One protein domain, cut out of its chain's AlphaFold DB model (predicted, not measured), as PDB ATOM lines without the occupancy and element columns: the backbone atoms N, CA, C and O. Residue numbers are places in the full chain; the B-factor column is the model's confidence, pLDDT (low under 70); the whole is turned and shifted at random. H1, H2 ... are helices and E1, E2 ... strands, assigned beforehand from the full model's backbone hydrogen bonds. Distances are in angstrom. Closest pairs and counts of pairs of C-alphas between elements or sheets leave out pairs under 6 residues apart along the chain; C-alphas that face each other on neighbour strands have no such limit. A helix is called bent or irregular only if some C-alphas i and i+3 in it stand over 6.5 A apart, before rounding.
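What this domain is: This is residues 213 to 279 of the 1226 residues of the protein "Non-specific serine/threonine protein kinase" of Pleurotus ostreatus PC15 (UniProt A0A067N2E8). Two small lobes are joined by a long link: the first is a three-stranded sheet with H1 over one face, and the second holds H2, H3 and a loop that folds back on itself, residues 248 to 249 pairing antiparallel with residues 256 to 257. The 67 printed residues include three named strands and then three named helices, E1 E2 E3 H1 H2 H3, and the class is mixed. The sheet, in order E1 - E2 - E3, is antiparallel and a meander, each strand the antiparallel neighbour of the one before. The whole is loose, with a radius of gyration of the C-alphas of 15.1 A, and flat, spanning 47 by 25 by 11 A.

Where its parts are: E1, residues 213 to 216, begins at C-alpha 213 (228.876, 162.182, 173.582) and is 9.4 A long. E2, residues 219 to 222, measures 10.2 A, and E3, residues 228 to 230, 7.3 A. H1, residues 231 to 240, measures 15.3 A; it is irregular, but only just, with C-alphas 236 and 239 6.6 A apart. H2, residues 262 to 269, measures 10.5 A. H3, residues 272 to 279, measures 10.7 A and ends at C-alpha 279 (252.019, 183.523, 187.850).

How they stand to each other: E1 and E2 form a hairpin, with N 213 and O 221 at 3.0 A. E2 and E3 form another, with N 220 and O 229 at 2.8 A. H1 is on the sheet at a height of 8.7 A, along E3 at 12 degrees on the local plane; its closest C-alphas to E2 are those of Lys 231 and Phe 220, 6.2 A. H2 and H3 are close but not clearly touching, the closest C-alphas being His 268 and Cys 274, 6.2 A, at a steep tilt of 61 degrees. H1 and H2 are apart. Every O i to N i+4 pair is within hydrogen-bond range in H2 and H3; in H1 2 of 6 are, beside 3 of 7 O i to N i+3 pairs.

The domain as a whole: The C-alphas farthest apart, Ser 232 and Leu 279, are 46.9 A apart. The printed part has no cut. The link from H1 to H2, 21 residues, is long. Mean pLDDT of the printed part is 78.2; 16 residues are under 70, among them 244 to 248 and 258 to 263.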
ATOM      1  N   THR A 213     228.803 162.791 172.245       92.75
ATOM      2  CA  THR A 213     228.876 162.182 173.582       92.75
ATOM      3  C   THR A 213     227.478 161.761 173.989       92.75
ATOM      4  O   THR A 213     226.585 162.605 174.005       92.75
ATOM      5  N   GLN A 214     227.287 160.478 174.288       95.38
ATOM      6  CA  GLN A 214     226.030 159.984 174.845       95.38
ATOM      7  C   GLN A 214     225.836 160.577 176.250       95.38
ATOM      8  O   GLN A 214     226.797 160.638 177.020       95.38
ATOM      9  N   ILE A 215     224.633 161.066 176.558       87.12
ATOM     10  CA  ILE A 215     224.297 161.659 177.871       87.12
ATOM     11  C   ILE A 215     223.295 160.815 178.665       87.12
ATOM     12  O   ILE A 215     223.356 160.789 179.889       87.12
ATOM     13  N   CYS A 216     222.430 160.092 177.961       83.25
ATOM     14  CA  CYS A 216     221.527 159.052 178.447       83.25
ATOM     15  C   CYS A 216     221.215 158.118 177.262       83.25
ATOM     16  O   CYS A 216     221.742 158.322 176.160       83.25
ATOM     17  N   ASP A 217     220.425 157.061 177.454       90.38
ATOM     18  CA  ASP A 217     220.261 156.059 176.401       90.38
ATOM     19  C   ASP A 217     219.598 156.585 175.124       90.38
ATOM     20  O   ASP A 217     218.601 157.300 175.129       90.38
ATOM     21  N   GLY A 218     220.244 156.282 173.996       87.88
ATOM     22  CA  GLY A 218     219.874 156.771 172.669       87.88
ATOM     23  C   GLY A 218     220.240 158.231 172.356       87.88
ATOM     24  O   GLY A 218     220.363 158.541 171.165       87.88
ATOM     25  N   ILE A 219     220.460 159.101 173.354       90.94
ATOM     26  CA  ILE A 219     220.646 160.556 173.174       90.94
ATOM     27  C   ILE A 219     222.123 160.972 173.230       90.94
ATOM     28  O   ILE A 219     222.845 160.734 174.200       90.94
ATOM     29  N   PHE A 220     222.560 161.658 172.173       95.81
ATOM     30  CA  PHE A 220     223.925 162.108 171.929       95.81
ATOM     31  C   PHE A 220     223.981 163.626 171.741       95.81
ATOM     32  O   PHE A 220     223.255 164.185 170.922       95.81
ATOM     33  N   VAL A 221     224.920 164.287 172.416       92.94
ATOM     34  CA  VAL A 221     225.174 165.729 172.270       92.94
ATOM     35  C   VAL A 221     226.358 165.970 171.340       92.94
ATOM     36  O   VAL A 221     227.422 165.358 171.497       92.94
ATOM     37  N   CYS A 222     226.210 166.885 170.378       94.31
ATOM     38  CA  CYS A 222     227.325 167.312 169.530       94.31
ATOM     39  C   CYS A 222     228.292 168.228 170.292       94.31
ATOM     40  O   CYS A 222     227.903 169.300 170.759       94.31
ATOM     41  N   SER A 223     229.585 167.886 170.314       86.56
ATOM     42  CA  SER A 223     230.624 168.603 171.074       86.56
ATOM     43  C   SER A 223     230.975 170.019 170.573       86.56
ATOM     44  O   SER A 223     232.041 170.526 170.918       86.56
ATOM     45  N   VAL A 224     230.166 170.628 169.696       85.06
ATOM     46  CA  VAL A 224     230.455 171.930 169.060       85.06
ATOM     47  C   VAL A 224     229.254 172.880 169.038       85.06
ATOM     48  O   VAL A 224     229.454 174.083 169.147       85.06
ATOM     49  N   CYS A 225     228.024 172.373 168.904       89.31
ATOM     50  CA  CYS A 225     226.803 173.194 168.917       89.31
ATOM     51  C   CYS A 225     225.879 172.915 170.113       89.31
ATOM     52  O   CYS A 225     224.857 173.577 170.236       89.31
ATOM     53  N   GLY A 226     226.185 171.923 170.958       87.00
ATOM     54  CA  GLY A 226     225.352 171.566 172.112       87.00
ATOM     55  C   GLY A 226     224.011 170.903 171.776       87.00
ATOM     56  O   GLY A 226     223.299 170.524 172.695       87.00
ATOM     57  N   LEU A 227     223.668 170.722 170.494       92.31
ATOM     58  CA  LEU A 227     222.421 170.073 170.092       92.31
ATOM     59  C   LEU A 227     222.405 168.602 170.528       92.31
ATOM     60  O   LEU A 227     223.345 167.853 170.233       92.31
ATOM     61  N   GLU A 228     221.318 168.205 171.186       95.31
ATOM     62  CA  GLU A 228     221.002 166.824 171.550       95.31
ATOM     63  C   GLU A 228     220.250 166.137 170.404       95.31
ATOM     64  O   GLU A 228     219.411 166.750 169.742       95.31
ATOM     65  N   MET A 229     220.563 164.872 170.124       96.50
ATOM     66  CA  MET A 229     219.945 164.122 169.027       96.50
ATOM     67  C   MET A 229     220.082 162.608 169.209       96.50
ATOM     68  O   MET A 229     220.969 162.132 169.915       96.50
ATOM     69  N   SER A 230     219.251 161.829 168.519       95.94
ATOM     70  CA  SER A 230     219.360 160.368 168.528       95.94
ATOM     71  C   SER A 230     220.647 159.868 167.852       95.94
ATOM     72  O   SER A 230     221.206 160.522 166.961       95.94
ATOM     73  N   LYS A 231     221.091 158.655 168.206       94.25
ATOM     74  CA  LYS A 231     222.252 157.976 167.589       94.25
ATOM     75  C   LYS A 231     222.231 158.011 166.050       94.25
ATOM     76  O   LYS A 231     223.264 158.276 165.438       94.25
ATOM     77  N   SER A 232     221.068 157.817 165.421       90.31
ATOM     78  CA  SER A 232     220.894 157.853 163.958       90.31
ATOM     79  C   SER A 232     220.959 159.265 163.351       90.31
ATOM     80  O   SER A 232     221.360 159.421 162.195       90.31
ATOM     81  N   ALA A 233     220.626 160.307 164.119       90.81
ATOM     82  CA  ALA A 233     220.713 161.699 163.682       90.81
ATOM     83  C   ALA A 233     222.156 162.245 163.674       90.81
ATOM     84  O   ALA A 233     222.467 163.095 162.839       90.81
ATOM     85  N   THR A 234     223.061 161.720 164.514       92.94
ATOM     86  CA  THR A 234     224.475 162.164 164.587       92.94
ATOM     87  C   THR A 234     225.191 162.166 163.227       92.94
ATOM     88  O   THR A 234     225.898 163.123 162.887       92.94
ATOM     89  N   ASN A 235     224.936 161.149 162.397       86.69
ATOM     90  CA  ASN A 235     225.493 161.018 161.048       86.69
ATOM     91  C   ASN A 235     224.950 162.080 160.076       86.69
ATOM     92  O   ASN A 235     225.710 162.611 159.268       86.69
ATOM     93  N   LYS A 236     223.661 162.436 160.176       89.38
ATOM     94  CA  LYS A 236     223.034 163.497 159.361       89.38
ATOM     95  C   LYS A 236     223.466 164.895 159.818       89.38
ATOM     96  O   LYS A 236     223.680 165.784 158.998       89.38
ATOM     97  N   HIS A 237     223.644 165.082 161.124       93.25
ATOM     98  CA  HIS A 237     224.066 166.347 161.718       93.25
ATOM     99  C   HIS A 237     225.547 166.676 161.456       93.25
ATOM    100  O   HIS A 237     225.898 167.847 161.317       93.25
ATOM    101  N   ALA A 238     226.427 165.673 161.340       85.81
ATOM    102  CA  ALA A 238     227.869 165.887 161.172       85.81
ATOM    103  C   ALA A 238     228.254 166.817 159.991       85.81
ATOM    104  O   ALA A 238     229.029 167.750 160.237       85.81
ATOM    105  N   PRO A 239     227.716 166.641 158.762       81.94
ATOM    106  CA  PRO A 239     227.932 167.574 157.651       81.94
ATOM    107  C   PRO A 239     227.043 168.829 157.707       81.94
ATOM    108  O   PRO A 239     227.430 169.869 157.179       81.94
ATOM    109  N   ALA A 240     225.860 168.760 158.330       80.88
ATOM    110  CA  ALA A 240     224.906 169.874 158.377       80.88
ATOM    111  C   ALA A 240     225.290 170.964 159.397       80.88
ATOM    112  O   ALA A 240     224.972 172.139 159.213       80.88
ATOM    113  N   CYS A 241     225.991 170.589 160.468       79.75
ATOM    114  CA  CYS A 241     226.409 171.492 161.531       79.75
ATOM    115  C   CYS A 241     227.398 172.546 161.011       79.75
ATOM    116  O   CYS A 241     228.578 172.256 160.801       79.75
ATOM    117  N   ARG A 242     226.942 173.798 160.869       79.31
ATOM    118  CA  ARG A 242     227.781 174.940 160.456       79.31
ATOM    119  C   ARG A 242     228.521 175.629 161.607       79.31
ATOM    120  O   ARG A 242     229.379 176.466 161.348       79.31
ATOM    121  N   ALA A 243     228.246 175.255 162.860       71.44
ATOM    122  CA  ALA A 243     228.955 175.787 164.022       71.44
ATOM    123  C   ALA A 243     230.464 175.483 163.944       71.44
ATOM    124  O   ALA A 243     230.880 174.316 163.844       71.44
ATOM    125  N   THR A 244     231.268 176.544 163.997       63.00
ATOM    126  CA  THR A 244     232.719 176.504 164.192       63.00
ATOM    127  C   THR A 244     233.042 176.166 165.649       63.00
ATOM    128  O   THR A 244     232.227 176.378 166.545       63.00
ATOM    129  N   SER A 245     234.230 175.616 165.917       54.09
ATOM    130  CA  SER A 245     234.659 175.332 167.290       54.09
ATOM    131  C   SER A 245     234.968 176.634 168.031       54.09
ATOM    132  O   SER A 245     236.069 177.175 167.905       54.09
ATOM    133  N   GLN A 246     234.008 177.134 168.805       56.53
ATOM    134  CA  GLN A 246     234.278 178.180 169.787       56.53
ATOM    135  C   GLN A 246     235.191 177.617 170.882       56.53
ATOM    136  O   GLN A 246     234.948 176.525 171.397       56.53
ATOM    137  N   TYR A 247     236.236 178.366 171.230       65.81
ATOM    138  CA  TYR A 247     237.180 178.007 172.286       65.81
ATOM    139  C   TYR A 247     236.847 178.798 173.547       65.81
ATOM    140  O   TYR A 247     236.980 180.025 173.544       65.81
ATOM    141  N   SER A 248     236.488 178.120 174.636       60.62
ATOM    142  CA  SER A 248     236.384 178.777 175.939       60.62
ATOM    143  C   SER A 248     237.795 179.134 176.417       60.62
ATOM    144  O   SER A 248     238.670 178.275 176.535       60.62
ATOM    145  N   THR A 249     238.061 180.424 176.615       73.94
ATOM    146  CA  THR A 249     239.378 180.909 177.050       73.94
ATOM    147  C   THR A 249     239.360 181.049 178.565       73.94
ATOM    148  O   THR A 249     238.496 181.727 179.101       73.94
ATOM    149  N   CYS A 250     240.294 180.405 179.266       77.88
ATOM    150  CA  CYS A 250     240.434 180.564 180.709       77.88
ATOM    151  C   CYS A 250     240.895 181.993 181.019       77.88
ATOM    152  O   CYS A 250     242.076 182.300 180.856       77.88
ATOM    153  N   GLU A 251     239.977 182.848 181.466       62.91
ATOM    154  CA  GLU A 251     240.196 184.279 181.740       62.91
ATOM    155  C   GLU A 251     241.387 184.538 182.670       62.91
ATOM    156  O   GLU A 251     242.094 185.529 182.530       62.91
ATOM    157  N   LEU A 252     241.678 183.592 183.568       67.19
ATOM    158  CA  LEU A 252     242.777 183.693 184.524       67.19
ATOM    159  C   LEU A 252     244.170 183.487 183.899       67.19
ATOM    160  O   LEU A 252     245.147 183.988 184.447       67.19
ATOM    161  N   CYS A 253     244.305 182.709 182.815       83.25
ATOM    162  CA  CYS A 253     245.621 182.341 182.259       83.25
ATOM    163  C   CYS A 253     245.684 182.234 180.720       83.25
ATOM    164  O   CYS A 253     246.590 181.597 180.180       83.25
ATOM    165  N   GLY A 254     244.694 182.774 180.004       75.94
ATOM    166  CA  GLY A 254     244.629 182.824 178.537       75.94
ATOM    167  C   GLY A 254     244.488 181.472 177.817       75.94
ATOM    168  O   GLY A 254     244.469 181.426 176.584       75.94
ATOM    169  N   ARG A 255     244.401 180.347 178.540       79.38
ATOM    170  CA  ARG A 255     244.418 179.013 177.924       79.38
ATOM    171  C   ARG A 255     243.073 178.676 177.279       79.38
ATOM    172  O   ARG A 255     242.058 178.571 177.961       79.38
ATOM    173  N   LYS A 256     243.090 178.425 175.971       71.44
ATOM    174  CA  LYS A 256     241.927 177.978 175.193       71.44
ATOM    175  C   LYS A 256     241.630 176.490 175.421       71.44
ATOM    176  O   LYS A 256     242.503 175.644 175.233       71.44
ATOM    177  N   SER A 257     240.394 176.187 175.809       71.44
ATOM    178  CA  SER A 257     239.818 174.845 175.932       71.44
ATOM    179  C   SER A 257     238.897 174.554 174.743       71.44
ATOM    180  O   SER A 257     238.187 175.435 174.264       71.44
ATOM    181  N   LEU A 258     238.903 173.302 174.281       53.78
ATOM    182  CA  LEU A 258     237.971 172.781 173.270       53.78
ATOM    183  C   LEU A 258     236.678 172.211 173.880       53.78
ATOM    184  O   LEU A 258     235.747 171.900 173.146       53.78
ATOM    185  N   ASN A 259     236.618 172.067 175.208       55.72
ATOM    186  CA  ASN A 259     235.472 171.504 175.918       55.72
ATOM    187  C   ASN A 259     234.740 172.606 176.698       55.72
ATOM    188  O   ASN A 259     235.333 173.242 177.571       55.72
ATOM    189  N   HIS A 260     233.446 172.775 176.411       55.09
ATOM    190  CA  HIS A 260     232.552 173.767 177.033       55.09
ATOM    191  C   HIS A 260     231.972 173.355 178.397       55.09
ATOM    192  O   HIS A 260     231.289 174.158 179.020       55.09
ATOM    193  N   ARG A 261     232.231 172.136 178.900       59.88
ATOM    194  CA  ARG A 261     231.745 171.741 180.237       59.88
ATOM    195  C   ARG A 261     232.358 172.639 181.308       59.88
ATOM    196  O   ARG A 261     233.579 172.650 181.479       59.88
ATOM    197  N   GLU A 262     231.501 173.324 182.056       55.25
ATOM    198  CA  GLU A 262     231.887 174.280 183.092       55.25
ATOM    199  C   GLU A 262     232.807 173.637 184.146       55.25
ATOM    200  O   GLU A 262     233.851 174.195 184.474       55.25
ATOM    201  N   ASP A 263     232.532 172.391 184.553       63.31
ATOM    202  CA  ASP A 263     233.389 171.592 185.443       63.31
ATOM    203  C   ASP A 263     234.813 171.388 184.928       63.31
ATOM    204  O   ASP A 263     235.725 171.134 185.715       63.31
ATOM    205  N   SER A 264     235.017 171.419 183.609       70.00
ATOM    206  CA  SER A 264     236.338 171.301 182.995       70.00
ATOM    207  C   SER A 264     237.091 172.627 183.056       70.00
ATOM    208  O   SER A 264     238.315 172.609 183.188       70.00
ATOM    209  N   MET A 265     236.385 173.762 182.997       75.94
ATOM    210  CA  MET A 265     236.984 175.079 183.212       75.94
ATOM    211  C   MET A 265     237.245 175.313 184.705       75.94
ATOM    212  O   MET A 265     238.380 175.603 185.066       75.94
ATOM    213  N   LYS A 266     236.271 175.031 185.580       69.56
ATOM    214  CA  LYS A 266     236.409 175.068 187.048       69.56
ATOM    215  C   LYS A 266     237.542 174.149 187.537       69.56
ATOM    216  O   LYS A 266     238.391 174.586 188.314       69.56
ATOM    217  N   ARG A 267     237.660 172.909 187.026       76.38
ATOM    218  CA  ARG A 267     238.827 172.037 187.305       76.38
ATOM    219  C   ARG A 267     240.134 172.570 186.721       76.38
ATOM    220  O   ARG A 267     241.174 172.413 187.357       76.38
ATOM    221  N   HIS A 268     240.121 173.210 185.550       85.69
ATOM    222  CA  HIS A 268     241.330 173.833 185.013       85.69
ATOM    223  C   HIS A 268     241.779 175.024 185.871       85.69
ATOM    224  O   HIS A 268     242.943 175.047 186.265       85.69
ATOM    225  N   GLN A 269     240.884 175.945 186.229       75.75
ATOM    226  CA  GLN A 269     241.154 177.099 187.097       75.75
ATOM    227  C   GLN A 269     241.709 176.668 188.467       75.75
ATOM    228  O   GLN A 269     242.678 177.252 188.948       75.75
ATOM    229  N   ARG A 270     241.176 175.580 189.047       76.06
ATOM    230  CA  ARG A 270     241.677 174.955 190.290       76.06
ATOM    231  C   ARG A 270     242.979 174.145 190.121       76.06
ATOM    232  O   ARG A 270     243.547 173.685 191.106       76.06
ATOM    233  N   SER A 271     243.479 173.935 188.898       84.12
ATOM    234  CA  SER A 271     244.668 173.101 188.656       84.12
ATOM    235  C   SER A 271     245.986 173.847 188.903       84.12
ATOM    236  O   SER A 271     246.168 174.984 188.460       84.12
ATOM    237  N   LYS A 272     246.984 173.148 189.473       75.69
ATOM    238  CA  LYS A 272     248.361 173.665 189.647       75.69
ATOM    239  C   LYS A 272     248.998 174.166 188.332       75.69
ATOM    240  O   LYS A 272     249.868 175.032 188.375       75.69
ATOM    241  N   LYS A 273     248.557 173.673 187.160       76.56
ATOM    242  CA  LYS A 273     248.995 174.177 185.841       76.56
ATOM    243  C   LYS A 273     248.390 175.540 185.489       76.56
ATOM    244  O   LYS A 273     249.141 176.392 185.031       76.56
ATOM    245  N   CYS A 274     247.096 175.779 185.740       83.12
ATOM    246  CA  CYS A 274     246.537 177.131 185.609       83.12
ATOM    247  C   CYS A 274     247.238 178.076 186.581       83.12
ATOM    248  O   CYS A 274     247.745 179.101 186.149       83.12
ATOM    249  N   TRP A 275     247.368 177.693 187.854       63.59
ATOM    250  CA  TRP A 275     247.986 178.535 188.882       63.59
ATOM    251  C   TRP A 275     249.425 178.957 188.528       63.59
ATOM    252  O   TRP A 275     249.730 180.147 188.554       63.59
ATOM    253  N   LYS A 276     250.282 178.028 188.069       71.56
ATOM    254  CA  LYS A 276     251.613 178.389 187.540       71.56
ATOM    255  C   LYS A 276     251.535 179.321 186.321       71.56
ATOM    256  O   LYS A 276     252.293 180.280 186.259       71.56
ATOM    257  N   GLN A 277     250.609 179.089 185.384       74.19
ATOM    258  CA  GLN A 277     250.435 179.962 184.213       74.19
ATOM    259  C   GLN A 277     249.887 181.355 184.569       74.19
ATOM    260  O   GLN A 277     250.283 182.314 183.915       74.19
ATOM    261  N   ARG A 278     249.051 181.499 185.613       71.00
ATOM    262  CA  ARG A 278     248.644 182.808 186.167       71.00
ATOM    263  C   ARG A 278     249.875 183.592 186.620       71.00
ATOM    264  O   ARG A 278     250.029 184.743 186.236       71.00
ATOM    265  N   LEU A 279     250.765 182.936 187.371       47.56
ATOM    266  CA  LEU A 279     252.019 183.523 187.850       47.56
ATOM    267  C   LEU A 279     252.905 183.986 186.681       47.56
ATOM    268  O   LEU A 279     253.322 185.139 186.642       47.56
TER     269      LEU A 279